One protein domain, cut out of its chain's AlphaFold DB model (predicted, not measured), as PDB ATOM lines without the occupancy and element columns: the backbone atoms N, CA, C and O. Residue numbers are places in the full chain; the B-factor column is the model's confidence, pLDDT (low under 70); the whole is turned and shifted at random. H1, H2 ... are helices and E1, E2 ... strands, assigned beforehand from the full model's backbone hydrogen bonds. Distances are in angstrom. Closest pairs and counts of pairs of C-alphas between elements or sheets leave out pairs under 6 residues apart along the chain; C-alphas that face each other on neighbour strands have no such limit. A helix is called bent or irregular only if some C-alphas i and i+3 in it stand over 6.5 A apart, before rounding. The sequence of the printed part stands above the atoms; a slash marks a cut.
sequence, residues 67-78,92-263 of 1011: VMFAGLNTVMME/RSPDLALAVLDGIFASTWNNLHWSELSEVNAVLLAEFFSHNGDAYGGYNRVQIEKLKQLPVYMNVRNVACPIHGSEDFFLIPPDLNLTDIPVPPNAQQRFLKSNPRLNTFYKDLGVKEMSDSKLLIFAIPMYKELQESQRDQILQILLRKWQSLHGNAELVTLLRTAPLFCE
ATOM      1  N   VAL A  67       9.380   1.110 -34.771       43.97
ATOM      2  CA  VAL A  67       8.399   0.405 -35.617       43.97
ATOM      3  C   VAL A  67       6.966   0.871 -35.326       43.97
ATOM      4  O   VAL A  67       6.134   0.893 -36.231       43.97
ATOM      5  N   MET A  68       6.667   1.301 -34.094       44.34
ATOM      6  CA  MET A  68       5.309   1.706 -33.703       44.34
ATOM      7  C   MET A  68       4.823   2.977 -34.405       44.34
ATOM      8  O   MET A  68       3.721   2.993 -34.956       44.34
ATOM      9  N   PHE A  69       5.647   4.026 -34.435       49.59
ATOM     10  CA  PHE A  69       5.278   5.308 -35.049       49.59
ATOM     11  C   PHE A  69       5.402   5.327 -36.580       49.59
ATOM     12  O   PHE A  69       5.000   6.304 -37.200       49.59
ATOM     13  N   ALA A  70       5.914   4.256 -37.199       48.12
ATOM     14  CA  ALA A  70       5.953   4.104 -38.655       48.12
ATOM     15  C   ALA A  70       4.628   3.576 -39.246       48.12
ATOM     16  O   ALA A  70       4.365   3.781 -40.429       48.12
ATOM     17  N   GLY A  71       3.798   2.894 -38.441       49.12
ATOM     18  CA  GLY A  71       2.479   2.394 -38.860       49.12
ATOM     19  C   GLY A  71       1.364   3.445 -38.791       49.12
ATOM     20  O   GLY A  71       0.395   3.383 -39.541       49.12
ATOM     21  N   LEU A  72       1.517   4.450 -37.927       49.50
ATOM     22  CA  LEU A  72       0.712   5.666 -37.974       49.50
ATOM     23  C   LEU A  72       1.415   6.650 -38.906       49.50
ATOM     24  O   LEU A  72       2.549   7.038 -38.648       49.50
ATOM     25  N   ASN A  73       0.737   7.103 -39.961       51.31
ATOM     26  CA  ASN A  73       1.237   8.119 -40.903       51.31
ATOM     27  C   ASN A  73       1.249   9.544 -40.286       51.31
ATOM     28  O   ASN A  73       0.811  10.531 -40.878       51.31
ATOM     29  N   THR A  74       1.724   9.633 -39.044       43.22
ATOM     30  CA  THR A  74       2.225  10.846 -38.406       43.22
ATOM     31  C   THR A  74       3.411  11.338 -39.221       43.22
ATOM     32  O   THR A  74       4.370  10.597 -39.440       43.22
ATOM     33  N   VAL A  75       3.379  12.599 -39.654       42.81
ATOM     34  CA  VAL A  75       4.576  13.244 -40.209       42.81
ATOM     35  C   VAL A  75       5.658  13.170 -39.132       42.81
ATOM     36  O   VAL A  75       5.399  13.594 -38.009       42.81
ATOM     37  N   MET A  76       6.835  12.611 -39.452       41.81
ATOM     38  CA  MET A  76       7.950  12.490 -38.502       41.81
ATOM     39  C   MET A  76       8.245  13.849 -37.862       41.81
ATOM     40  O   MET A  76       8.863  14.713 -38.489       41.81
ATOM     41  N   MET A  77       7.803  14.041 -36.618       39.88
ATOM     42  CA  MET A  77       7.915  15.331 -35.952       39.88
ATOM     43  C   MET A  77       9.302  15.468 -35.321       39.88
ATOM     44  O   MET A  77       9.530  15.154 -34.159       39.88
ATOM     45  N   GLU A  78      10.244  15.882 -36.168       40.84
ATOM     46  CA  GLU A  78      11.546  16.471 -35.835       40.84
ATOM     47  C   GLU A  78      12.413  15.759 -34.774       40.84
ATOM     48  O   GLU A  78      13.159  16.397 -34.032       40.84
ATOM     49  N   ARG A  92      15.197  10.427 -20.894       46.75
ATOM     50  CA  ARG A  92      14.463  10.645 -19.639       46.75
ATOM     51  C   ARG A  92      14.068  12.120 -19.498       46.75
ATOM     52  O   ARG A  92      14.343  12.741 -18.472       46.75
ATOM     53  N   SER A  93      13.506  12.712 -20.553       55.56
ATOM     54  CA  SER A  93      12.903  14.036 -20.462       55.56
ATOM     55  C   SER A  93      11.446  13.883 -20.008       55.56
ATOM     56  O   SER A  93      10.726  13.038 -20.546       55.56
ATOM     57  N   PRO A  94      10.979  14.698 -19.046       53.75
ATOM     58  CA  PRO A  94       9.579  14.674 -18.617       53.75
ATOM     59  C   PRO A  94       8.608  15.117 -19.729       53.75
ATOM     60  O   PRO A  94       7.405  14.891 -19.631       53.75
ATOM     61  N   ASP A  95       9.124  15.722 -20.803       61.03
ATOM     62  CA  ASP A  95       8.340  16.303 -21.894       61.03
ATOM     63  C   ASP A  95       8.138  15.364 -23.101       61.03
ATOM     64  O   ASP A  95       7.371  15.707 -24.000       61.03
ATOM     65  N   LEU A  96       8.789  14.190 -23.164       70.88
ATOM     66  CA  LEU A  96       8.749  13.324 -24.356       70.88
ATOM     67  C   LEU A  96       7.320  12.884 -24.716       70.88
ATOM     68  O   LEU A  96       6.885  13.045 -25.856       70.88
ATOM     69  N   ALA A  97       6.558  12.389 -23.737       69.12
ATOM     70  CA  ALA A  97       5.165  12.000 -23.952       69.12
ATOM     71  C   ALA A  97       4.262  13.198 -24.298       69.12
ATOM     72  O   ALA A  97       3.310  13.050 -25.061       69.12
ATOM     73  N   LEU A  98       4.578  14.397 -23.796       68.69
ATOM     74  CA  LEU A  98       3.842  15.621 -24.126       68.69
ATOM     75  C   LEU A  98       4.114  16.076 -25.563       68.69
ATOM     76  O   LEU A  98       3.170  16.408 -26.274       68.69
ATOM     77  N   ALA A  99       5.367  16.015 -26.016       69.44
ATOM     78  CA  ALA A  99       5.748  16.323 -27.392       69.44
ATOM     79  C   ALA A  99       5.119  15.344 -28.399       69.44
ATOM     80  O   ALA A  99       4.617  15.771 -29.440       69.44
ATOM     81  N   VAL A 100       5.078  14.045 -28.073       70.50
ATOM     82  CA  VAL A 100       4.382  13.029 -28.884       70.50
ATOM     83  C   VAL A 100       2.873  13.292 -28.916       70.50
ATOM     84  O   VAL A 100       2.278  13.295 -29.993       70.50
ATOM     85  N   LEU A 101       2.249  13.570 -27.764       73.94
ATOM     86  CA  LEU A 101       0.819  13.883 -27.684       73.94
ATOM     87  C   LEU A 101       0.472  15.131 -28.506       73.94
ATOM     88  O   LEU A 101      -0.415  15.085 -29.356       73.94
ATOM     89  N   ASP A 102       1.185  16.238 -28.304       71.75
ATOM     90  CA  ASP A 102       0.941  17.479 -29.040       71.75
ATOM     91  C   ASP A 102       1.247  17.338 -30.540       71.75
ATOM     92  O   ASP A 102       0.529  17.925 -31.350       71.75
ATOM     93  N   GLY A 103       2.214  16.504 -30.935       68.44
ATOM     94  CA  GLY A 103       2.504  16.214 -32.343       68.44
ATOM     95  C   GLY A 103       1.427  15.400 -33.065       68.44
ATOM     96  O   GLY A 103       1.117  15.671 -34.231       68.44
ATOM     97  N   ILE A 104       0.778  14.463 -32.364       72.56
ATOM     98  CA  ILE A 104      -0.399  13.749 -32.881       72.56
ATOM     99  C   ILE A 104      -1.553  14.735 -33.140       72.56
ATOM    100  O   ILE A 104      -2.176  14.680 -34.199       72.56
ATOM    101  N   PHE A 105      -1.801  15.680 -32.224       72.50
ATOM    102  CA  PHE A 105      -2.857  16.693 -32.373       72.50
ATOM    103  C   PHE A 105      -2.501  17.864 -33.308       72.50
ATOM    104  O   PHE A 105      -3.407  18.543 -33.790       72.50
ATOM    105  N   ALA A 106      -1.218  18.106 -33.584       67.81
ATOM    106  CA  ALA A 106      -0.764  19.070 -34.591       67.81
ATOM    107  C   ALA A 106      -0.855  18.518 -36.029       67.81
ATOM    108  O   ALA A 106      -0.909  19.285 -36.991       67.81
ATOM    109  N   SER A 107      -0.889  17.191 -36.177       65.31
ATOM    110  CA  SER A 107      -1.042  16.501 -37.460       65.31
ATOM    111  C   SER A 107      -2.496  16.520 -37.951       65.31
ATOM    112  O   SER A 107      -3.449  16.548 -37.172       65.31
ATOM    113  N   THR A 108      -2.709  16.452 -39.268       61.47
ATOM    114  CA  THR A 108      -4.059  16.300 -39.835       61.47
ATOM    115  C   THR A 108      -4.633  14.927 -39.487       61.47
ATOM    116  O   THR A 108      -4.267  13.935 -40.114       61.47
ATOM    117  N   TRP A 109      -5.563  14.887 -38.530       64.62
ATOM    118  CA  TRP A 109      -6.157  13.668 -37.954       64.62
ATOM    119  C   TRP A 109      -6.634  12.628 -38.986       64.62
ATOM    120  O   TRP A 109      -6.465  11.432 -38.780       64.62
ATOM    121  N   ASN A 110      -7.162  13.079 -40.131       56.53
ATOM    122  CA  ASN A 110      -7.640  12.216 -41.223       56.53
ATOM    123  C   ASN A 110      -6.528  11.478 -41.995       56.53
ATOM    124  O   ASN A 110      -6.837  10.537 -42.719       56.53
ATOM    125  N   ASN A 111      -5.265  11.902 -41.879       60.97
ATOM    126  CA  ASN A 111      -4.129  11.230 -42.523       60.97
ATOM    127  C   ASN A 111      -3.522  10.134 -41.635       60.97
ATOM    128  O   ASN A 111      -2.670   9.388 -42.107       60.97
ATOM    129  N   LEU A 112      -3.928  10.036 -40.365       66.19
ATOM    130  CA  LEU A 112      -3.451   9.020 -39.433       66.19
ATOM    131  C   LEU A 112      -4.245   7.724 -39.643       66.19
ATOM    132  O   LEU A 112      -5.453   7.682 -39.410       66.19
ATOM    133  N   HIS A 113      -3.563   6.655 -40.060       66.00
ATOM    134  CA  HIS A 113      -4.153   5.339 -40.341       66.00
ATOM    135  C   HIS A 113      -4.483   4.554 -39.053       66.00
ATOM    136  O   HIS A 113      -4.075   3.411 -38.869       66.00
ATOM    137  N   TRP A 114      -5.253   5.159 -38.142       71.69
ATOM    138  CA  TRP A 114      -5.682   4.539 -36.879       71.69
ATOM    139  C   TRP A 114      -6.400   3.192 -37.072       71.69
ATOM    140  O   TRP A 114      -6.312   2.320 -36.216       71.69
ATOM    141  N   SER A 115      -7.079   2.996 -38.207       61.94
ATOM    142  CA  SER A 115      -7.757   1.745 -38.573       61.94
ATOM    143  C   SER A 115      -6.821   0.591 -38.957       61.94
ATOM    144  O   SER A 115      -7.285  -0.541 -39.062       61.94
ATOM    145  N   GLU A 116      -5.537   0.862 -39.195       65.69
ATOM    146  CA  GLU A 116      -4.511  -0.141 -39.529       65.69
ATOM    147  C   GLU A 116      -3.622  -0.486 -38.319       65.69
ATOM    148  O   GLU A 116      -2.742  -1.345 -38.401       65.69
ATOM    149  N   LEU A 117      -3.865   0.159 -37.172       70.06
ATOM    150  CA  LEU A 117      -3.132  -0.064 -35.932       70.06
ATOM    151  C   LEU A 117      -3.472  -1.447 -35.350       70.06
ATOM    152  O   LEU A 117      -4.626  -1.744 -35.041       70.06
ATOM    153  N   SER A 118      -2.461  -2.304 -35.184       70.94
ATOM    154  CA  SER A 118      -2.633  -3.624 -34.566       70.94
ATOM    155  C   SER A 118      -2.942  -3.509 -33.066       70.94
ATOM    156  O   SER A 118      -2.514  -2.558 -32.413       70.94
ATOM    157  N   GLU A 119      -3.618  -4.514 -32.492       73.94
ATOM    158  CA  GLU A 119      -3.884  -4.589 -31.041       73.94
ATOM    159  C   GLU A 119      -2.596  -4.416 -30.215       73.94
ATOM    160  O   GLU A 119      -2.578  -3.672 -29.238       73.94
ATOM    161  N   VAL A 120      -1.500  -5.043 -30.654       71.88
ATOM    162  CA  VAL A 120      -0.187  -4.955 -30.000       71.88
ATOM    163  C   VAL A 120       0.344  -3.518 -30.017       71.88
ATOM    164  O   VAL A 120       0.756  -3.010 -28.977       71.88
ATOM    165  N   ASN A 121       0.286  -2.829 -31.161       72.25
ATOM    166  CA  ASN A 121       0.798  -1.461 -31.283       72.25
ATOM    167  C   ASN A 121      -0.090  -0.446 -30.540       72.25
ATOM    168  O   ASN A 121       0.427   0.502 -29.956       72.25
ATOM    169  N   ALA A 122      -1.412  -0.652 -30.519       74.31
ATOM    170  CA  ALA A 122      -2.347   0.176 -29.759       74.31
ATOM    171  C   ALA A 122      -2.095   0.075 -28.244       74.31
ATOM    172  O   ALA A 122      -1.955   1.095 -27.567       74.31
ATOM    173  N   VAL A 123      -1.948  -1.151 -27.728       75.69
ATOM    174  CA  VAL A 123      -1.633  -1.396 -26.313       75.69
ATOM    175  C   VAL A 123      -0.268  -0.822 -25.936       75.69
ATOM    176  O   VAL A 123      -0.166  -0.161 -24.907       75.69
ATOM    177  N   LEU A 124       0.763  -1.001 -26.766       74.69
ATOM    178  CA  LEU A 124       2.093  -0.448 -26.492       74.69
ATOM    179  C   LEU A 124       2.116   1.094 -26.504       74.69
ATOM    180  O   LEU A 124       2.796   1.690 -25.671       74.69
ATOM    181  N   LEU A 125       1.344   1.755 -27.377       74.06
ATOM    182  CA  LEU A 125       1.174   3.217 -27.341       74.06
ATOM    183  C   LEU A 125       0.472   3.682 -26.057       74.06
ATOM    184  O   LEU A 125       0.869   4.687 -25.466       74.06
ATOM    185  N   ALA A 126      -0.539   2.946 -25.587       78.75
ATOM    186  CA  ALA A 126      -1.165   3.220 -24.296       78.75
ATOM    187  C   ALA A 126      -0.192   2.981 -23.119       78.75
ATOM    188  O   ALA A 126      -0.163   3.788 -22.190       78.75
ATOM    189  N   GLU A 127       0.641   1.932 -23.169       78.06
ATOM    190  CA  GLU A 127       1.670   1.646 -22.152       78.06
ATOM    191  C   GLU A 127       2.764   2.725 -22.133       78.06
ATOM    192  O   GLU A 127       3.182   3.142 -21.053       78.06
ATOM    193  N   PHE A 128       3.152   3.264 -23.294       79.50
ATOM    194  CA  PHE A 128       4.060   4.411 -23.394       79.50
ATOM    195  C   PHE A 128       3.501   5.653 -22.681       79.50
ATOM    196  O   PHE A 128       4.207   6.272 -21.878       79.50
ATOM    197  N   PHE A 129       2.232   6.014 -22.910       80.31
ATOM    198  CA  PHE A 129       1.624   7.148 -22.203       80.31
ATOM    199  C   PHE A 129       1.426   6.871 -20.705       80.31
ATOM    200  O   PHE A 129       1.658   7.779 -19.906       80.31
ATOM    201  N   SER A 130       1.074   5.642 -20.314       81.50
ATOM    202  CA  SER A 130       0.966   5.224 -18.908       81.50
ATOM    203  C   SER A 130       2.297   5.376 -18.172       81.50
ATOM    204  O   SER A 130       2.376   6.095 -17.180       81.50
ATOM    205  N   HIS A 131       3.368   4.771 -18.696       77.81
ATOM    206  CA  HIS A 131       4.684   4.745 -18.055       77.81
ATOM    207  C   HIS A 131       5.267   6.151 -17.852       77.81
ATOM    208  O   HIS A 131       5.800   6.459 -16.787       77.81
ATOM    209  N   ASN A 132       5.122   7.029 -18.850       74.25
ATOM    210  CA  ASN A 132       5.547   8.424 -18.732       74.25
ATOM    211  C   ASN A 132       4.632   9.250 -17.806       74.25
ATOM    212  O   ASN A 132       5.105  10.192 -17.174       74.25
ATOM    213  N   GLY A 133       3.349   8.896 -17.677       74.19
ATOM    214  CA  GLY A 133       2.454   9.497 -16.685       74.19
ATOM    215  C   GLY A 133       2.903   9.183 -15.256       74.19
ATOM    216  O   GLY A 133       3.115  10.101 -14.462       74.19
ATOM    217  N   ASP A 134       3.120   7.899 -14.960       72.19
ATOM    218  CA  ASP A 134       3.550   7.417 -13.642       72.19
ATOM    219  C   ASP A 134       4.936   7.962 -13.246       72.19
ATOM    220  O   ASP A 134       5.147   8.378 -12.104       72.19
ATOM    221  N   ALA A 135       5.887   8.006 -14.187       69.50
ATOM    222  CA  ALA A 135       7.265   8.427 -13.920       69.50
ATOM    223  C   ALA A 135       7.432   9.936 -13.644       69.50
ATOM    224  O   ALA A 135       8.388  10.321 -12.966       69.50
ATOM    225  N   TYR A 136       6.535  10.788 -14.161       68.38
ATOM    226  CA  TYR A 136       6.722  12.248 -14.178       68.38
ATOM    227  C   TYR A 136       5.579  13.061 -13.539       68.38
ATOM    228  O   TYR A 136       5.526  14.280 -13.696       68.38
ATOM    229  N   GLY A 137       4.713  12.421 -12.743       66.94
ATOM    230  CA  GLY A 137       3.737  13.115 -11.886       66.94
ATOM    231  C   GLY A 137       2.348  13.334 -12.498       66.94
ATOM    232  O   GLY A 137       1.590  14.166 -11.999       66.94
ATOM    233  N   GLY A 138       2.002  12.572 -13.536       77.25
ATOM    234  CA  GLY A 138       0.678  12.552 -14.154       77.25
ATOM    235  C   GLY A 138       0.409  13.677 -15.159       77.25
ATOM    236  O   GLY A 138       1.183  14.616 -15.339       77.25
ATOM    237  N   TYR A 139      -0.735  13.572 -15.835       81.31
ATOM    238  CA  TYR A 139      -1.168  14.517 -16.867       81.31
ATOM    239  C   TYR A 139      -2.149  15.555 -16.313       81.31
ATOM    240  O   TYR A 139      -3.003  15.258 -15.477       81.31
ATOM    241  N   ASN A 140      -2.088  16.787 -16.821       80.19
ATOM    242  CA  ASN A 140      -3.071  17.813 -16.476       80.19
ATOM    243  C   ASN A 140      -4.425  17.566 -17.173       80.19
ATOM    244  O   ASN A 140      -4.528  16.819 -18.144       80.19
ATOM    245  N   ARG A 141      -5.486  18.246 -16.717       79.50
ATOM    246  CA  ARG A 141      -6.857  18.039 -17.224       79.50
ATOM    247  C   ARG A 141      -7.008  18.219 -18.746       79.50
ATOM    248  O   ARG A 141      -7.843  17.550 -19.340       79.50
ATOM    249  N   VAL A 142      -6.225  19.095 -19.381       79.69
ATOM    250  CA  VAL A 142      -6.274  19.311 -20.842       79.69
ATOM    251  C   VAL A 142      -5.561  18.179 -21.586       79.69
ATOM    252  O   VAL A 142      -6.043  17.717 -22.616       79.69
ATOM    253  N   GLN A 143      -4.441  17.698 -21.043       80.75
ATOM    254  CA  GLN A 143      -3.705  16.545 -21.567       80.75
ATOM    255  C   GLN A 143      -4.517  15.248 -21.415       80.75
ATOM    256  O   GLN A 143      -4.578  14.472 -22.359       80.75
ATOM    257  N   ILE A 144      -5.227  15.058 -20.297       81.62
ATOM    258  CA  ILE A 144      -6.159  13.934 -20.093       81.62
ATOM    259  C   ILE A 144      -7.279  13.936 -21.147       81.62
ATOM    260  O   ILE A 144      -7.566  12.895 -21.730       81.62
ATOM    261  N   GLU A 145      -7.886  15.090 -21.451       80.06
ATOM    262  CA  GLU A 145      -8.916  15.171 -22.502       80.06
ATOM    263  C   GLU A 145      -8.363  14.936 -23.920       80.06
ATOM    264  O   GLU A 145      -9.075  14.379 -24.754       80.06
ATOM    265  N   LYS A 146      -7.098  15.294 -24.189       79.75
ATOM    266  CA  LYS A 146      -6.393  14.904 -25.425       79.75
ATOM    267  C   LYS A 146      -6.130  13.396 -25.477       79.75
ATOM    268  O   LYS A 146      -6.429  12.768 -26.485       79.75
ATOM    269  N   LEU A 147      -5.625  12.800 -24.396       82.75
ATOM    270  CA  LEU A 147      -5.353  11.360 -24.313       82.75
ATOM    271  C   LEU A 147      -6.625  10.539 -24.563       82.75
ATOM    272  O   LEU A 147      -6.621   9.667 -25.426       82.75
ATOM    273  N   LYS A 148      -7.749  10.898 -23.927       83.12
ATOM    274  CA  LYS A 148      -9.068  10.277 -24.165       83.12
ATOM    275  C   LYS A 148      -9.499  10.254 -25.635       83.12
ATOM    276  O   LYS A 148     -10.228   9.352 -26.030       83.12
ATOM    277  N   GLN A 149      -9.098  11.233 -26.443       82.38
ATOM    278  CA  GLN A 149      -9.479  11.306 -27.858       82.38
ATOM    279  C   GLN A 149      -8.666  10.353 -28.756       82.38
ATOM    280  O   GLN A 149      -9.057  10.136 -29.902       82.38
ATOM    281  N   LEU A 150      -7.571   9.761 -28.267       82.12
ATOM    282  CA  LEU A 150      -6.753   8.815 -29.030       82.12
ATOM    283  C   LEU A 150      -7.462   7.452 -29.163       82.12
ATOM    284  O   LEU A 150      -7.840   6.866 -28.146       82.12
ATOM    285  N   PRO A 151      -7.598   6.877 -30.372       80.50
ATOM    286  CA  PRO A 151      -8.201   5.563 -30.572       80.50
ATOM    287  C   PRO A 151      -7.180   4.434 -30.338       80.50
ATOM    288  O   PRO A 151      -6.941   3.608 -31.211       80.50
ATOM    289  N   VAL A 152      -6.551   4.423 -29.158       79.38
ATOM    290  CA  VAL A 152      -5.525   3.437 -28.753       79.38
ATOM    291  C   VAL A 152      -6.029   2.447 -27.697       79.38
ATOM    292  O   VAL A 152      -5.325   1.511 -27.330       79.38
ATOM    293  N   TYR A 153      -7.253   2.633 -27.199       85.19
ATOM    294  CA  TYR A 153      -7.794   1.857 -26.089       85.19
ATOM    295  C   TYR A 153      -8.656   0.700 -26.596       85.19
ATOM    296  O   TYR A 153      -9.616   0.895 -27.343       85.19
ATOM    297  N   MET A 154      -8.314  -0.523 -26.195       82.19
ATOM    298  CA  MET A 154      -8.967  -1.732 -26.700       82.19
ATOM    299  C   MET A 154     -10.274  -2.013 -25.956       82.19
ATOM    300  O   MET A 154     -10.274  -2.255 -24.746       82.19
ATOM    301  N   ASN A 155     -11.389  -2.056 -26.688       80.44
ATOM    302  CA  ASN A 155     -12.640  -2.570 -26.142       80.44
ATOM    303  C   ASN A 155     -12.679  -4.109 -26.136       80.44
ATOM    304  O   ASN A 155     -11.882  -4.796 -26.777       80.44
ATOM    305  N   VAL A 156     -13.659  -4.662 -25.428       76.75
ATOM    306  CA  VAL A 156     -13.910  -6.112 -25.289       76.75
ATOM    307  C   VAL A 156     -14.254  -6.848 -26.592       76.75
ATOM    308  O   VAL A 156     -14.352  -8.072 -26.597       76.75
ATOM    309  N   ARG A 157     -14.424  -6.129 -27.709       73.19
ATOM    310  CA  ARG A 157     -14.579  -6.693 -29.062       73.19
ATOM    311  C   ARG A 157     -13.262  -6.711 -29.848       73.19
ATOM    312  O   ARG A 157     -13.282  -6.989 -31.042       73.19
ATOM    313  N   ASN A 158     -12.142  -6.415 -29.184       74.06
ATOM    314  CA  ASN A 158     -10.815  -6.212 -29.770       74.06
ATOM    315  C   ASN A 158     -10.805  -5.122 -30.863       74.06
ATOM    316  O   ASN A 158     -10.089  -5.235 -31.854       74.06
ATOM    317  N   VAL A 159     -11.587  -4.052 -30.678       79.00
ATOM    318  CA  VAL A 159     -11.549  -2.853 -31.530       79.00
ATOM    319  C   VAL A 159     -10.942  -1.700 -30.733       79.00
ATOM    320  O   VAL A 159     -11.374  -1.431 -29.611       79.00
ATOM    321  N   ALA A 160      -9.952  -1.021 -31.312       77.88
ATOM    322  CA  ALA A 160      -9.358   0.177 -30.729       77.88
ATOM    323  C   ALA A 160     -10.333   1.363 -30.848       77.88
ATOM    324  O   ALA A 160     -10.915   1.600 -31.909       77.88
ATOM    325  N   CYS A 161     -10.556   2.089 -29.753       78.75
ATOM    326  CA  CYS A 161     -11.546   3.162 -29.672       78.75
ATOM    327  C   CYS A 161     -11.071   4.320 -28.774       78.75
ATOM    328  O   CYS A 161     -10.232   4.109 -27.896       78.75
ATOM    329  N   PRO A 162     -11.565   5.552 -29.000       82.06
ATOM    330  CA  PRO A 162     -11.325   6.677 -28.105       82.06
ATOM    331  C   PRO A 162     -12.277   6.630 -26.901       82.06
ATOM    332  O   PRO A 162     -13.432   6.231 -27.027       82.06
ATOM    333  N   ILE A 163     -11.816   7.120 -25.750       80.12
ATOM    334  CA  ILE A 163     -12.570   7.261 -24.490       80.12
ATOM    335  C   ILE A 163     -13.180   8.682 -24.390       80.12
ATOM    336  O   ILE A 163     -13.235   9.298 -23.325       80.12
ATOM    337  N   HIS A 164     -13.594   9.267 -25.518       69.62
ATOM    338  CA  HIS A 164     -14.130  10.630 -25.579       69.62
ATOM    339  C   HIS A 164     -15.524  10.666 -26.213       69.62
ATOM    340  O   HIS A 164     -15.760  10.079 -27.266       69.62
ATOM    341  N   GLY A 165     -16.437  11.396 -25.574       60.62
ATOM    342  CA  GLY A 165     -17.825  11.561 -25.998       60.62
ATOM    343  C   GLY A 165     -18.737  11.885 -24.815       60.62
ATOM    344  O   GLY A 165     -18.280  12.044 -23.685       60.62
ATOM    345  N   SER A 166     -20.044  11.951 -25.065       55.31
ATOM    346  CA  SER A 166     -21.082  12.088 -24.030       55.31
ATOM    347  C   SER A 166     -21.447  10.762 -23.343       55.31
ATOM    348  O   SER A 166     -22.487  10.678 -22.694       55.31
ATOM    349  N   GLU A 167     -20.642   9.713 -23.526       65.75
ATOM    350  CA  GLU A 167     -20.908   8.357 -23.042       65.75
ATOM    351  C   GLU A 167     -19.805   7.891 -22.087       65.75
ATOM    352  O   GLU A 167     -18.621   7.984 -22.400       65.75
ATOM    353  N   ASP A 168     -20.197   7.353 -20.929       75.25
ATOM    354  CA  ASP A 168     -19.250   6.769 -19.976       75.25
ATOM    355  C   ASP A 168     -18.674   5.441 -20.497       75.25
ATOM    356  O   ASP A 168     -19.430   4.559 -20.928       75.25
ATOM    357  N   PHE A 169     -17.354   5.286 -20.372       80.62
ATOM    358  CA  PHE A 169     -16.618   4.042 -20.605       80.62
ATOM    359  C   PHE A 169     -16.252   3.369 -19.280       80.62
ATOM    360  O   PHE A 169     -16.019   4.034 -18.265       80.62
ATOM    361  N   PHE A 170     -16.154   2.040 -19.299       83.00
ATOM    362  CA  PHE A 170     -15.947   1.238 -18.097       83.00
ATOM    363  C   PHE A 170     -14.908   0.134 -18.298       83.00
ATOM    364  O   PHE A 170     -14.813  -0.450 -19.375       83.00
ATOM    365  N   LEU A 171     -14.155  -0.189 -17.248       81.12
ATOM    366  CA  LEU A 171     -13.157  -1.259 -17.254       81.12
ATOM    367  C   LEU A 171     -13.765  -2.550 -16.699       81.12
ATOM    368  O   LEU A 171     -14.423  -2.520 -15.655       81.12
ATOM    369  N   ILE A 172     -13.524  -3.678 -17.367       76.94
ATOM    370  CA  ILE A 172     -13.962  -4.997 -16.892       76.94
ATOM    371  C   ILE A 172     -12.786  -5.743 -16.248       76.94
ATOM    372  O   ILE A 172     -11.794  -5.980 -16.940       76.94
ATOM    373  N   PRO A 173     -12.877  -6.112 -14.952       73.94
ATOM    374  CA  PRO A 173     -11.866  -6.928 -14.282       73.94
ATOM    375  C   PRO A 173     -11.655  -8.282 -14.978       73.94
ATOM    376  O   PRO A 173     -12.612  -8.831 -15.522       73.94
ATOM    377  N   PRO A 174     -10.443  -8.866 -14.922       65.50
ATOM    378  CA  PRO A 174     -10.156 -10.157 -15.554       65.50
ATOM    379  C   PRO A 174     -10.995 -11.310 -14.978       65.50
ATOM    380  O   PRO A 174     -11.274 -12.270 -15.689       65.50
ATOM    381  N   ASP A 175     -11.442 -11.190 -13.727       63.69
ATOM    382  CA  ASP A 175     -12.275 -12.185 -13.036       63.69
ATOM    383  C   ASP A 175     -13.753 -12.154 -13.470       63.69
ATOM    384  O   ASP A 175     -14.558 -12.969 -13.011       63.69
ATOM    385  N   LEU A 176     -14.143 -11.192 -14.317       66.00
ATOM    386  CA  LEU A 176     -15.532 -10.924 -14.668       66.00
ATOM    387  C   LEU A 176     -15.778 -11.156 -16.164       66.00
ATOM    388  O   LEU A 176     -15.427 -10.344 -17.020       66.00
ATOM    389  N   ASN A 177     -16.460 -12.257 -16.482       64.25
ATOM    390  CA  ASN A 177     -16.759 -12.630 -17.860       64.25
ATOM    391  C   ASN A 177     -18.016 -11.925 -18.397       64.25
ATOM    392  O   ASN A 177     -19.120 -12.092 -17.882       64.25
ATOM    393  N   LEU A 178     -17.882 -11.222 -19.525       60.59
ATOM    394  CA  LEU A 178     -19.020 -10.660 -20.274       60.59
ATOM    395  C   LEU A 178     -19.963 -11.703 -20.881       60.59
ATOM    396  O   LEU A 178     -21.065 -11.359 -21.306       60.59
ATOM    397  N   THR A 179     -19.544 -12.965 -20.951       58.50
ATOM    398  CA  THR A 179     -20.430 -14.074 -21.319       58.50
ATOM    399  C   THR A 179     -21.484 -14.342 -20.257       58.50
ATOM    400  O   THR A 179     -22.514 -14.925 -20.586       58.50
ATOM    401  N   ASP A 180     -21.242 -13.922 -19.011       63.22
ATOM    402  CA  ASP A 180     -22.146 -14.177 -17.901       63.22
ATOM    403  C   ASP A 180     -23.300 -13.171 -17.939       63.22
ATOM    404  O   ASP A 180     -24.443 -13.583 -18.100       63.22
ATOM    405  N   ILE A 181     -23.039 -11.860 -17.873       70.44
ATOM    406  CA  ILE A 181     -24.093 -10.828 -17.928       70.44
ATOM    407  C   ILE A 181     -24.251 -10.324 -19.376       70.44
ATOM    408  O   ILE A 181     -23.414  -9.543 -19.835       70.44
ATOM    409  N   PRO A 182     -25.315 -10.707 -20.114       69.50
ATOM    410  CA  PRO A 182     -25.487 -10.294 -21.500       69.50
ATOM    411  C   PRO A 182     -25.873  -8.814 -21.598       69.50
ATOM    412  O   PRO A 182     -26.949  -8.393 -21.177       69.50
ATOM    413  N   VAL A 183     -24.997  -8.028 -22.221       73.38
ATOM    414  CA  VAL A 183     -25.221  -6.608 -22.530       73.38
ATOM    415  C   VAL A 183     -25.455  -6.441 -24.042       73.38
ATOM    416  O   VAL A 183     -24.787  -7.141 -24.819       73.38
ATOM    417  N   PRO A 184     -26.361  -5.545 -24.505       72.62
ATOM    418  CA  PRO A 184     -26.645  -5.363 -25.929       72.62
ATOM    419  C   PRO A 184     -25.391  -5.061 -26.765       72.62
ATOM    420  O   PRO A 184     -24.467  -4.400 -26.284       72.62
ATOM    421  N   PRO A 185     -25.347  -5.490 -28.042       68.94
ATOM    422  CA  PRO A 185     -24.131  -5.446 -28.852       68.94
ATOM    423  C   PRO A 185     -23.545  -4.039 -29.039       68.94
ATOM    424  O   PRO A 185     -22.329  -3.900 -29.125       68.94
ATOM    425  N   ASN A 186     -24.379  -2.999 -29.060       69.44
ATOM    426  CA  ASN A 186     -23.916  -1.613 -29.181       69.44
ATOM    427  C   ASN A 186     -23.236  -1.147 -27.884       69.44
ATOM    428  O   ASN A 186     -22.168  -0.548 -27.906       69.44
ATOM    429  N   ALA A 187     -23.802  -1.508 -26.732       74.56
ATOM    430  CA  ALA A 187     -23.265  -1.129 -25.432       74.56
ATOM    431  C   ALA A 187     -21.987  -1.903 -25.048       74.56
ATOM    432  O   ALA A 187     -21.183  -1.398 -24.270       74.56
ATOM    433  N   GLN A 188     -21.725  -3.069 -25.657       73.00
ATOM    434  CA  GLN A 188     -20.440  -3.772 -25.514       73.00
ATOM    435  C   GLN A 188     -19.231  -2.927 -25.957       73.00
ATOM    436  O   GLN A 188     -18.131  -3.137 -25.460       73.00
ATOM    437  N   GLN A 189     -19.413  -1.952 -26.853       74.06
ATOM    438  CA  GLN A 189     -18.330  -1.076 -27.324       74.06
ATOM    439  C   GLN A 189     -17.802  -0.121 -26.236       74.06
ATOM    440  O   GLN A 189     -16.706   0.411 -26.389       74.06
ATOM    441  N   ARG A 190     -18.550   0.061 -25.137       78.06
ATOM    442  CA  ARG A 190     -18.225   0.957 -24.011       78.06
ATOM    443  C   ARG A 190     -17.367   0.301 -22.922       78.06
ATOM    444  O   ARG A 190     -16.961   0.976 -21.976       78.06
ATOM    445  N   PHE A 191     -17.100  -1.001 -23.034       82.50
ATOM    446  CA  PHE A 191     -16.278  -1.740 -22.077       82.50
ATOM    447  C   PHE A 191     -14.862  -1.941 -22.603       82.50
ATOM    448  O   PHE A 191     -14.664  -2.513 -23.677       82.50
ATOM    449  N   LEU A 192     -13.881  -1.503 -21.822       81.12
ATOM    450  CA  LEU A 192     -12.459  -1.671 -22.091       81.12
ATOM    451  C   LEU A 192     -11.947  -3.001 -21.528       81.12
ATOM    452  O   LEU A 192     -12.368  -3.458 -20.460       81.12
ATOM    453  N   LYS A 193     -11.016  -3.609 -22.264       77.75
ATOM    454  CA  LYS A 193     -10.321  -4.846 -21.902       77.75
ATOM    455  C   LYS A 193      -9.275  -4.540 -20.823       77.75
ATOM    456  O   LYS A 193      -8.433  -3.665 -21.020       77.75
ATOM    457  N   SER A 194      -9.314  -5.250 -19.690       75.38
ATOM    458  CA  SER A 194      -8.299  -5.096 -18.636       75.38
ATOM    459  C   SER A 194      -6.907  -5.474 -19.150       75.38
ATOM    460  O   SER A 194      -6.703  -6.575 -19.660       75.38
ATOM    461  N   ASN A 195      -5.943  -4.579 -18.936       78.31
ATOM    462  CA  ASN A 195      -4.514  -4.860 -19.029       78.31
ATOM    463  C   ASN A 195      -3.897  -4.433 -17.686       78.31
ATOM    464  O   ASN A 195      -3.951  -3.242 -17.378       78.31
ATOM    465  N   PRO A 196      -3.289  -5.346 -16.902       76.00
ATOM    466  CA  PRO A 196      -2.705  -5.021 -15.599       76.00
ATOM    467  C   PRO A 196      -1.772  -3.802 -15.594       76.00
ATOM    468  O   PRO A 196      -1.733  -3.084 -14.599       76.00
ATOM    469  N   ARG A 197      -1.071  -3.531 -16.707       74.75
ATOM    470  CA  ARG A 197      -0.158  -2.384 -16.865       74.75
ATOM    471  C   ARG A 197      -0.853  -1.040 -17.104       74.75
ATOM    472  O   ARG A 197      -0.216  -0.010 -16.952       74.75
ATOM    473  N   LEU A 198      -2.130  -1.050 -17.487       78.31
ATOM    474  CA  LEU A 198      -2.917   0.142 -17.830       78.31
ATOM    475  C   LEU A 198      -4.031   0.437 -16.817       78.31
ATOM    476  O   LEU A 198      -4.691   1.465 -16.920       78.31
ATOM    477  N   ASN A 199      -4.271  -0.438 -15.837       77.75
ATOM    478  CA  ASN A 199      -5.408  -0.309 -14.919       77.75
ATOM    479  C   ASN A 199      -5.314   0.918 -13.985       77.75
ATOM    480  O   ASN A 199      -6.351   1.457 -13.596       77.75
ATOM    481  N   THR A 200      -4.107   1.389 -13.650       78.44
ATOM    482  CA  THR A 200      -3.882   2.683 -12.971       78.44
ATOM    483  C   THR A 200      -4.229   3.844 -13.901       78.44
ATOM    484  O   THR A 200      -5.119   4.635 -13.600       78.44
ATOM    485  N   PHE A 201      -3.636   3.861 -15.092       82.00
ATOM    486  CA  PHE A 201      -3.850   4.888 -16.107       82.00
ATOM    487  C   PHE A 201      -5.317   5.009 -16.554       82.00
ATOM    488  O   PHE A 201      -5.826   6.115 -16.722       82.00
ATOM    489  N   TYR A 202      -6.055   3.900 -16.659       83.75
ATOM    490  CA  TYR A 202      -7.498   3.922 -16.914       83.75
ATOM    491  C   TYR A 202      -8.279   4.657 -15.811       83.75
ATOM    492  O   TYR A 202      -9.202   5.412 -16.130       83.75
ATOM    493  N   LYS A 203      -7.899   4.506 -14.535       79.19
ATOM    494  CA  LYS A 203      -8.520   5.239 -13.415       79.19
ATOM    495  C   LYS A 203      -8.229   6.735 -13.492       79.19
ATOM    496  O   LYS A 203      -9.149   7.527 -13.295       79.19
ATOM    497  N   ASP A 204      -7.012   7.120 -13.869       79.06
ATOM    498  CA  ASP A 204      -6.618   8.527 -14.040       79.06
ATOM    499  C   ASP A 204      -7.303   9.191 -15.248       79.06
ATOM    500  O   ASP A 204      -7.685  10.362 -15.199       79.06
ATOM    501  N   LEU A 205      -7.571   8.420 -16.308       80.06
ATOM    502  CA  LEU A 205      -8.437   8.825 -17.421       80.06
ATOM    503  C   LEU A 205      -9.930   8.897 -17.025       80.06
ATOM    504  O   LEU A 205     -10.754   9.354 -17.817       80.06
ATOM    505  N   GLY A 206     -10.302   8.496 -15.806       74.69
ATOM    506  CA  GLY A 206     -11.671   8.544 -15.283       74.69
ATOM    507  C   GLY A 206     -12.545   7.336 -15.640       74.69
ATOM    508  O   GLY A 206     -13.750   7.368 -15.381       74.69
ATOM    509  N   VAL A 207     -11.967   6.272 -16.206       82.38
ATOM    510  CA  VAL A 207     -12.665   5.008 -16.478       82.38
ATOM    511  C   VAL A 207     -12.924   4.290 -15.156       82.38
ATOM    512  O   VAL A 207     -12.010   4.036 -14.371       82.38
ATOM    513  N   LYS A 208     -14.184   3.937 -14.896       79.25
ATOM    514  CA  LYS A 208     -14.575   3.247 -13.659       79.25
ATOM    515  C   LYS A 208     -14.519   1.732 -13.841       79.25
ATOM    516  O   LYS A 208     -15.017   1.205 -14.832       79.25
ATOM    517  N   GLU A 209     -13.986   1.029 -12.847       80.56
ATOM    518  CA  GLU A 209     -14.065  -0.434 -12.766       80.56
ATOM    519  C   GLU A 209     -15.499  -0.903 -12.495       80.56
ATOM    520  O   GLU A 209     -16.199  -0.376 -11.613       80.56
ATOM    521  N   MET A 210     -15.912  -1.924 -13.243       80.25
ATOM    522  CA  MET A 210     -17.179  -2.620 -13.059       80.25
ATOM    523  C   MET A 210     -17.085  -3.716 -12.003       80.25
ATOM    524  O   MET A 210     -16.078  -4.397 -11.859       80.25
ATOM    525  N   SER A 211     -18.198  -3.916 -11.306       79.88
ATOM    526  CA  SER A 211     -18.500  -5.109 -10.518       79.88
ATOM    527  C   SER A 211     -19.792  -5.731 -11.051       79.88
ATOM    528  O   SER A 211     -20.527  -5.060 -11.784       79.88
ATOM    529  N   ASP A 212     -20.111  -6.966 -10.648       76.19
ATOM    530  CA  ASP A 212     -21.378  -7.628 -11.006       76.19
ATOM    531  C   ASP A 212     -22.589  -6.703 -10.773       76.19
ATOM    532  O   ASP A 212     -23.427  -6.529 -11.659       76.19
ATOM    533  N   SER A 213     -22.650  -6.022  -9.619       81.06
ATOM    534  CA  SER A 213     -23.749  -5.103  -9.295       81.06
ATOM    535  C   SER A 213     -23.827  -3.911 -10.251       81.06
ATOM    536  O   SER A 213     -24.917  -3.556 -10.689       81.06
ATOM    537  N   LYS A 214     -22.686  -3.296 -10.598       82.06
ATOM    538  CA  LYS A 214     -22.639  -2.156 -11.532       82.06
ATOM    539  C   LYS A 214     -23.034  -2.571 -12.949       82.06
ATOM    540  O   LYS A 214     -23.681  -1.799 -13.646       82.06
ATOM    541  N   LEU A 215     -22.665  -3.781 -13.379       80.69
ATOM    542  CA  LEU A 215     -23.051  -4.303 -14.695       80.69
ATOM    543  C   LEU A 215     -24.541  -4.597 -14.771       80.69
ATOM    544  O   LEU A 215     -25.164  -4.278 -15.778       80.69
ATOM    545  N   LEU A 216     -25.131  -5.124 -13.697       81.81
ATOM    546  CA  LEU A 216     -26.578  -5.280 -13.605       81.81
ATOM    547  C   LEU A 216     -27.286  -3.915 -13.597       81.81
ATOM    548  O   LEU A 216     -28.214  -3.732 -14.379       81.81
ATOM    549  N   ILE A 217     -26.805  -2.930 -12.824       84.38
ATOM    550  CA  ILE A 217     -27.318  -1.541 -12.856       84.38
ATOM    551  C   ILE A 217     -27.284  -0.961 -14.281       84.38
ATOM    552  O   ILE A 217     -28.221  -0.282 -14.691       84.38
ATOM    553  N   PHE A 218     -26.238  -1.261 -15.051       82.00
ATOM    554  CA  PHE A 218     -26.099  -0.816 -16.436       82.00
ATOM    555  C   PHE A 218     -26.986  -1.598 -17.430       82.00
ATOM    556  O   PHE A 218     -27.515  -1.014 -18.374       82.00
ATOM    557  N   ALA A 219     -27.180  -2.906 -17.230       83.00
ATOM    558  CA  ALA A 219     -27.928  -3.775 -18.145       83.00
ATOM    559  C   ALA A 219     -29.455  -3.740 -17.933       83.00
ATOM    560  O   ALA A 219     -30.212  -3.823 -18.901       83.00
ATOM    561  N   ILE A 220     -29.928  -3.594 -16.688       85.44
ATOM    562  CA  ILE A 220     -31.361  -3.605 -16.332       85.44
ATOM    563  C   ILE A 220     -32.190  -2.530 -17.073       85.44
ATOM    564  O   ILE A 220     -33.278  -2.865 -17.545       85.44
ATOM    565  N   PRO A 221     -31.727  -1.276 -17.267       85.00
ATOM    566  CA  PRO A 221     -32.453  -0.283 -18.063       85.00
ATOM    567  C   PRO A 221     -32.679  -0.721 -19.519       85.00
ATOM    568  O   PRO A 221     -33.703  -0.385 -20.110       85.00
ATOM    569  N   MET A 222     -31.761  -1.522 -20.074       83.56
ATOM    570  CA  MET A 222     -31.821  -2.059 -21.439       83.56
ATOM    571  C   MET A 222     -32.533  -3.424 -21.522       83.56
ATOM    572  O   MET A 222     -32.574  -4.038 -22.586       83.56
ATOM    573  N   TYR A 223     -33.121  -3.925 -20.428       83.44
ATOM    574  CA  TYR A 223     -33.677  -5.285 -20.351       83.44
ATOM    575  C   TYR A 223     -34.746  -5.583 -21.421       83.44
ATOM    576  O   TYR A 223     -34.811  -6.694 -21.952       83.44
ATOM    577  N   LYS A 224     -35.538  -4.575 -21.816       79.56
ATOM    578  CA  LYS A 224     -36.539  -4.688 -22.896       79.56
ATOM    579  C   LYS A 224     -35.940  -4.803 -24.306       79.56
ATOM    580  O   LYS A 224     -36.652  -5.215 -25.217       79.56
ATOM    581  N   GLU A 225     -34.668  -4.460 -24.492       80.94
ATOM    582  CA  GLU A 225     -33.959  -4.531 -25.781       80.94
ATOM    583  C   GLU A 225     -33.222  -5.869 -25.974       80.94
ATOM    584  O   GLU A 225     -32.891  -6.245 -27.097       80.94
ATOM    585  N   LEU A 226     -32.988  -6.609 -24.884       81.19
ATOM    586  CA  LEU A 226     -32.338  -7.923 -24.897       81.19
ATOM    587  C   LEU A 226     -33.225  -9.016 -25.507       81.19
ATOM    588  O   LEU A 226     -34.454  -8.933 -25.451       81.19
ATOM    589  N   GLN A 227     -32.599 -10.073 -26.030       81.06
ATOM    590  CA  GLN A 227     -33.288 -11.294 -26.464       81.06
ATOM    591  C   GLN A 227     -33.803 -12.106 -25.265       81.06
ATOM    592  O   GLN A 227     -33.323 -11.958 -24.144       81.06
ATOM    593  N   GLU A 228     -34.761 -13.004 -25.488       78.81
ATOM    594  CA  GLU A 228     -35.426 -13.747 -24.404       78.81
ATOM    595  C   GLU A 228     -34.457 -14.647 -23.622       78.81
ATOM    596  O   GLU A 228     -34.422 -14.587 -22.396       78.81
ATOM    597  N   SER A 229     -33.570 -15.356 -24.326       80.00
ATOM    598  CA  SER A 229     -32.474 -16.129 -23.724       80.00
ATOM    599  C   SER A 229     -31.546 -15.275 -22.852       80.00
ATOM    600  O   SER A 229     -31.089 -15.728 -21.806       80.00
ATOM    601  N   GLN A 230     -31.299 -14.024 -23.249       81.50
ATOM    602  CA  GLN A 230     -30.465 -13.077 -22.505       81.50
ATOM    603  C   GLN A 230     -31.188 -12.528 -21.264       81.50
ATOM    604  O   GLN A 230     -30.564 -12.340 -20.222       81.50
ATOM    605  N   ARG A 231     -32.507 -12.305 -21.346       84.88
ATOM    606  CA  ARG A 231     -33.337 -11.908 -20.193       84.88
ATOM    607  C   ARG A 231     -33.389 -13.013 -19.144       84.88
ATOM    608  O   ARG A 231     -33.108 -12.750 -17.976       84.88
ATOM    609  N   ASP A 232     -33.665 -14.246 -19.566       81.81
ATOM    610  CA  ASP A 232     -33.669 -15.407 -18.673       81.81
ATOM    611  C   ASP A 232     -32.269 -15.657 -18.074       81.81
ATOM    612  O   ASP A 232     -32.162 -15.986 -16.893       81.81
ATOM    613  N   GLN A 233     -31.184 -15.417 -18.822       82.19
ATOM    614  CA  GLN A 233     -29.813 -15.475 -18.297       82.19
ATOM    615  C   GLN A 233     -29.556 -14.430 -17.191       82.19
ATOM    616  O   GLN A 233     -29.017 -14.783 -16.142       82.19
ATOM    617  N   ILE A 234     -29.981 -13.171 -17.373       85.12
ATOM    618  CA  ILE A 234     -29.891 -12.136 -16.322       85.12
ATOM    619  C   ILE A 234     -30.685 -12.548 -15.082       85.12
ATOM    620  O   ILE A 234     -30.178 -12.426 -13.967       85.12
ATOM    621  N   LEU A 235     -31.900 -13.072 -15.262       86.25
ATOM    622  CA  LEU A 235     -32.736 -13.567 -14.167       86.25
ATOM    623  C   LEU A 235     -32.047 -14.706 -13.392       86.25
ATOM    624  O   LEU A 235     -31.952 -14.642 -12.167       86.25
ATOM    625  N   GLN A 236     -31.490 -15.705 -14.081       83.69
ATOM    626  CA  GLN A 236     -30.756 -16.806 -13.440       83.69
ATOM    627  C   GLN A 236     -29.510 -16.328 -12.674       83.69
ATOM    628  O   GLN A 236     -29.167 -16.888 -11.633       83.69
ATOM    629  N   ILE A 237     -28.837 -15.278 -13.149       83.44
ATOM    630  CA  ILE A 237     -27.666 -14.701 -12.473       83.44
ATOM    631  C   ILE A 237     -28.067 -13.876 -11.258       83.44
ATOM    632  O   ILE A 237     -27.417 -14.003 -10.220       83.44
ATOM    633  N   LEU A 238     -29.140 -13.087 -11.357       85.50
ATOM    634  CA  LEU A 238     -29.724 -12.388 -10.213       85.50
ATOM    635  C   LEU A 238     -30.064 -13.378  -9.097       85.50
ATOM    636  O   LEU A 238     -29.678 -13.131  -7.961       85.50
ATOM    637  N   LEU A 239     -30.678 -14.520  -9.428       86.56
ATOM    638  CA  LEU A 239     -30.974 -15.587  -8.471       86.56
ATOM    639  C   LEU A 239     -29.696 -16.215  -7.884       86.56
ATOM    640  O   LEU A 239     -29.519 -16.253  -6.668       86.56
ATOM    641  N   ARG A 240     -28.768 -16.675  -8.737       85.69
ATOM    642  CA  ARG A 240     -27.551 -17.395  -8.312       85.69
ATOM    643  C   ARG A 240     -26.577 -16.531  -7.505       85.69
ATOM    644  O   ARG A 240     -25.922 -17.048  -6.604       85.69
ATOM    645  N   LYS A 241     -26.438 -15.244  -7.842       84.00
ATOM    646  CA  LYS A 241     -25.531 -14.297  -7.168       84.00
ATOM    647  C   LYS A 241     -26.249 -13.403  -6.141       84.00
ATOM    648  O   LYS A 241     -25.607 -12.516  -5.590       84.00
ATOM    649  N   TRP A 242     -27.535 -13.620  -5.832       86.88
ATOM    650  CA  TRP A 242     -28.306 -12.714  -4.960       86.88
ATOM    651  C   TRP A 242     -27.615 -12.416  -3.622       86.88
ATOM    652  O   TRP A 242     -27.483 -11.260  -3.222       86.88
ATOM    653  N   GLN A 243     -27.062 -13.451  -2.985       82.69
ATOM    654  CA  GLN A 243     -26.385 -13.349  -1.690       82.69
ATOM    655  C   GLN A 243     -25.182 -12.386  -1.685       82.69
ATOM    656  O   GLN A 243     -24.928 -11.761  -0.660       82.69
ATOM    657  N   SER A 244     -24.483 -12.175  -2.809       82.50
ATOM    658  CA  SER A 244     -23.421 -11.156  -2.911       82.50
ATOM    659  C   SER A 244     -23.904  -9.805  -3.458       82.50
ATOM    660  O   SER A 244     -23.189  -8.809  -3.350       82.50
ATOM    661  N   LEU A 245     -25.108  -9.747  -4.035       82.31
ATOM    662  CA  LEU A 245     -25.664  -8.563  -4.699       82.31
ATOM    663  C   LEU A 245     -26.624  -7.745  -3.823       82.31
ATOM    664  O   LEU A 245     -26.684  -6.524  -3.989       82.31
ATOM    665  N   HIS A 246     -27.343  -8.386  -2.895       79.31
ATOM    666  CA  HIS A 246     -28.411  -7.771  -2.092       79.31
ATOM    667  C   HIS A 246     -27.957  -6.544  -1.274       79.31
ATOM    668  O   HIS A 246     -28.724  -5.607  -1.071       79.31
ATOM    669  N   GLY A 247     -26.685  -6.501  -0.856       80.06
ATOM    670  CA  GLY A 247     -26.113  -5.380  -0.105       80.06
ATOM    671  C   GLY A 247     -25.969  -4.068  -0.895       80.06
ATOM    672  O   GLY A 247     -25.678  -3.028  -0.303       80.06
ATOM    673  N   ASN A 248     -26.159  -4.073  -2.221       86.19
ATOM    674  CA  ASN A 248     -26.070  -2.866  -3.043       86.19
ATOM    675  C   ASN A 248     -27.436  -2.163  -3.166       86.19
ATOM    676  O   ASN A 248     -28.271  -2.519  -3.999       86.19
ATOM    677  N   ALA A 249     -27.632  -1.106  -2.371       85.25
ATOM    678  CA  ALA A 249     -28.873  -0.332  -2.342       85.25
ATOM    679  C   ALA A 249     -29.277   0.268  -3.707       85.25
ATOM    680  O   ALA A 249     -30.464   0.294  -4.027       85.25
ATOM    681  N   GLU A 250     -28.321   0.713  -4.531       87.19
ATOM    682  CA  GLU A 250     -28.604   1.276  -5.861       87.19
ATOM    683  C   GLU A 250     -29.238   0.209  -6.768       87.19
ATOM    684  O   GLU A 250     -30.323   0.420  -7.315       87.19
ATOM    685  N   LEU A 251     -28.639  -0.987  -6.814       87.12
ATOM    686  CA  LEU A 251     -29.175  -2.133  -7.552       87.12
ATOM    687  C   LEU A 251     -30.571  -2.537  -7.048       87.12
ATOM    688  O   LEU A 251     -31.480  -2.716  -7.857       87.12
ATOM    689  N   VAL A 252     -30.775  -2.634  -5.729       86.88
ATOM    690  CA  VAL A 252     -32.079  -3.005  -5.143       86.88
ATOM    691  C   VAL A 252     -33.165  -1.970  -5.465       86.88
ATOM    692  O   VAL A 252     -34.294  -2.345  -5.789       86.88
ATOM    693  N   THR A 253     -32.851  -0.668  -5.434       88.31
ATOM    694  CA  THR A 253     -33.822   0.379  -5.813       88.31
ATOM    695  C   THR A 253     -34.189   0.336  -7.296       88.31
ATOM    696  O   THR A 253     -35.362   0.504  -7.636       88.31
ATOM    697  N   LEU A 254     -33.228   0.033  -8.174       89.44
ATOM    698  CA  LEU A 254     -33.484  -0.159  -9.599       89.44
ATOM    699  C   LEU A 254     -34.375  -1.388  -9.839       89.44
ATOM    700  O   LEU A 254     -35.434  -1.264 -10.453       89.44
ATOM    701  N   LEU A 255     -34.007  -2.549  -9.282       88.50
ATOM    702  CA  LEU A 255     -34.760  -3.807  -9.395       88.50
ATOM    703  C   LEU A 255     -36.216  -3.681  -8.919       88.50
ATOM    704  O   LEU A 255     -37.113  -4.263  -9.525       88.50
ATOM    705  N   ARG A 256     -36.469  -2.873  -7.883       89.44
ATOM    706  CA  ARG A 256     -37.814  -2.605  -7.344       89.44
ATOM    707  C   ARG A 256     -38.757  -1.915  -8.330       89.44
ATOM    708  O   ARG A 256     -39.970  -2.085  -8.239       89.44
ATOM    709  N   THR A 257     -38.212  -1.132  -9.259       89.12
ATOM    710  CA  THR A 257     -38.987  -0.413 -10.289       89.12
ATOM    711  C   THR A 257     -38.901  -1.067 -11.669       89.12
ATOM    712  O   THR A 257     -39.735  -0.792 -12.533       89.12
ATOM    713  N   ALA A 258     -37.926  -1.955 -11.880       89.38
ATOM    714  CA  ALA A 258     -37.662  -2.584 -13.161       89.38
ATOM    715  C   ALA A 258     -38.754  -3.607 -13.549       89.38
ATOM    716  O   ALA A 258     -39.036  -4.535 -12.787       89.38
ATOM    717  N   PRO A 259     -39.349  -3.503 -14.752       87.94
ATOM    718  CA  PRO A 259     -40.297  -4.488 -15.262       87.94
ATOM    719  C   PRO A 259     -39.558  -5.745 -15.749       87.94
ATOM    720  O   PRO A 259     -39.217  -5.856 -16.927       87.94
ATOM    721  N   LEU A 260     -39.287  -6.677 -14.832       85.75
ATOM    722  CA  LEU A 260     -38.491  -7.883 -15.101       85.75
ATOM    723  C   LEU A 260     -39.324  -9.157 -15.293       85.75
ATOM    724  O   LEU A 260     -38.893 -10.058 -16.015       85.75
ATOM    725  N   PHE A 261     -40.512  -9.227 -14.686       86.69
ATOM    726  CA  PHE A 261     -41.308 -10.452 -14.566       86.69
ATOM    727  C   PHE A 261     -42.530 -10.418 -15.492       86.69
ATOM    728  O   PHE A 261     -43.273  -9.437 -15.501       86.69
ATOM    729  N   CYS A 262     -42.750 -11.496 -16.246       79.44
ATOM    730  CA  CYS A 262     -43.817 -11.615 -17.249       79.44
ATOM    731  C   CYS A 262     -44.978 -12.504 -16.766       79.44
ATOM    732  O   CYS A 262     -44.741 -13.506 -16.087       79.44
ATOM    733  N   GLU A 263     -46.206 -12.160 -17.163       68.81
ATOM    734  CA  GLU A 263     -47.427 -12.945 -16.923       68.81
ATOM    735  C   GLU A 263     -47.622 -14.044 -17.988       68.81
ATOM    736  O   GLU A 263     -48.219 -13.795 -19.030       68.81
TER     737      GLU A 263
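This is residues 67 to 78 and 92 to 263 of the 1011 residues of the protein "RING-type domain-containing protein" of Phytophthora kernoviae (UniProt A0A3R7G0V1). Look first at the middle of a long rod, where two tiny parallel strands, E1 and E2, sit among loops with the short helices H5 and H6; a group of helices, H1 to H4, makes one end of the rod and a second group, H7 to H10, makes the other. Contacts between helices are few, and H6 bridges from E1 toward H3. The printed part has 184 residues with ten named helices and two named strands, in the order H1 H2 H3 H4 E1 H5 E2 H6 H7 H8 H9 H10; the class is mostly helix. It is only just loose, close to compact, with a radius of gyration of the C-alphas of 19.5 A and spans of 68 by 31 by 26 A.

Find E1 at residues 170 to 172, with C-alpha 170 at (-15.947, 1.238, -18.097), and E2 at 191 to 193, straight after H5, residues 187 to 190. H6 holds residues 199 to 204. Toward one end look for H1, 67 to 71, H2, 96 to 106, 15.1 A long, and H4, 141 to 148. H3, 119 to 136, is the longest helix at 26.1 A, from C-alpha 119 at (-3.884, -4.589, -31.041). Toward the other end find H7, 212 to 225, 19.7 A; H8, 228 to 240, 18.3 A; H9, 242 to 245; and H10, 249 to 257, 12.9 A, ending at C-alpha 257 at (-38.987, -0.413, -10.289). H7 is irregular: C-alphas 221 and 224 are 7.7 A apart.

Start at E1 and E2, parallel at 45 degrees, where N 192 and O 170 are 2.8 A apart, within hydrogen-bond range. With H5 they form a strand-helix-strand unit, two parallel strands joined through a helix, with a right-handed crossover. Residues 170 to 171 of E1 also pair, parallel, with residues 208 to 209. H6 and H3 are close but not clearly touching, the C-alphas of Phe 201 and Ser 130 coming closest at 5.6 A. H3, with residues 128 to 132 alone, only just touches H2, with 3 pairs of C-alphas within 8 A, the closest Phe 129 and Ala 97 at 6.3 A. Farther along the chain, H7 touches H10 at a shallow tilt of 19 degrees, the same way; the C-alphas of Ile 217 and Leu 251 are closest at 5.7 A. Every O i to N i+4 pair is within hydrogen-bond range in H2, H3, H4 and H8; H1 has 0 of 1, with 1 of 2 O i to N i+3 pairs, H6 1 of 2, H7 6 of 10 and H10 4 of 5.

The C-alphas of Glu 78 and Glu 263, the two farthest apart, are 68.6 A apart. Residues 79 to 91 are not printed, and C-alphas 78 and 92 are 17.5 A apart across the cut. The links H2 to H3, H4 to E1 and E1 to H5 are long. The mean pLDDT of the printed part is 74.5, with residues 67 to 78 and 174 to 180 among those under 70.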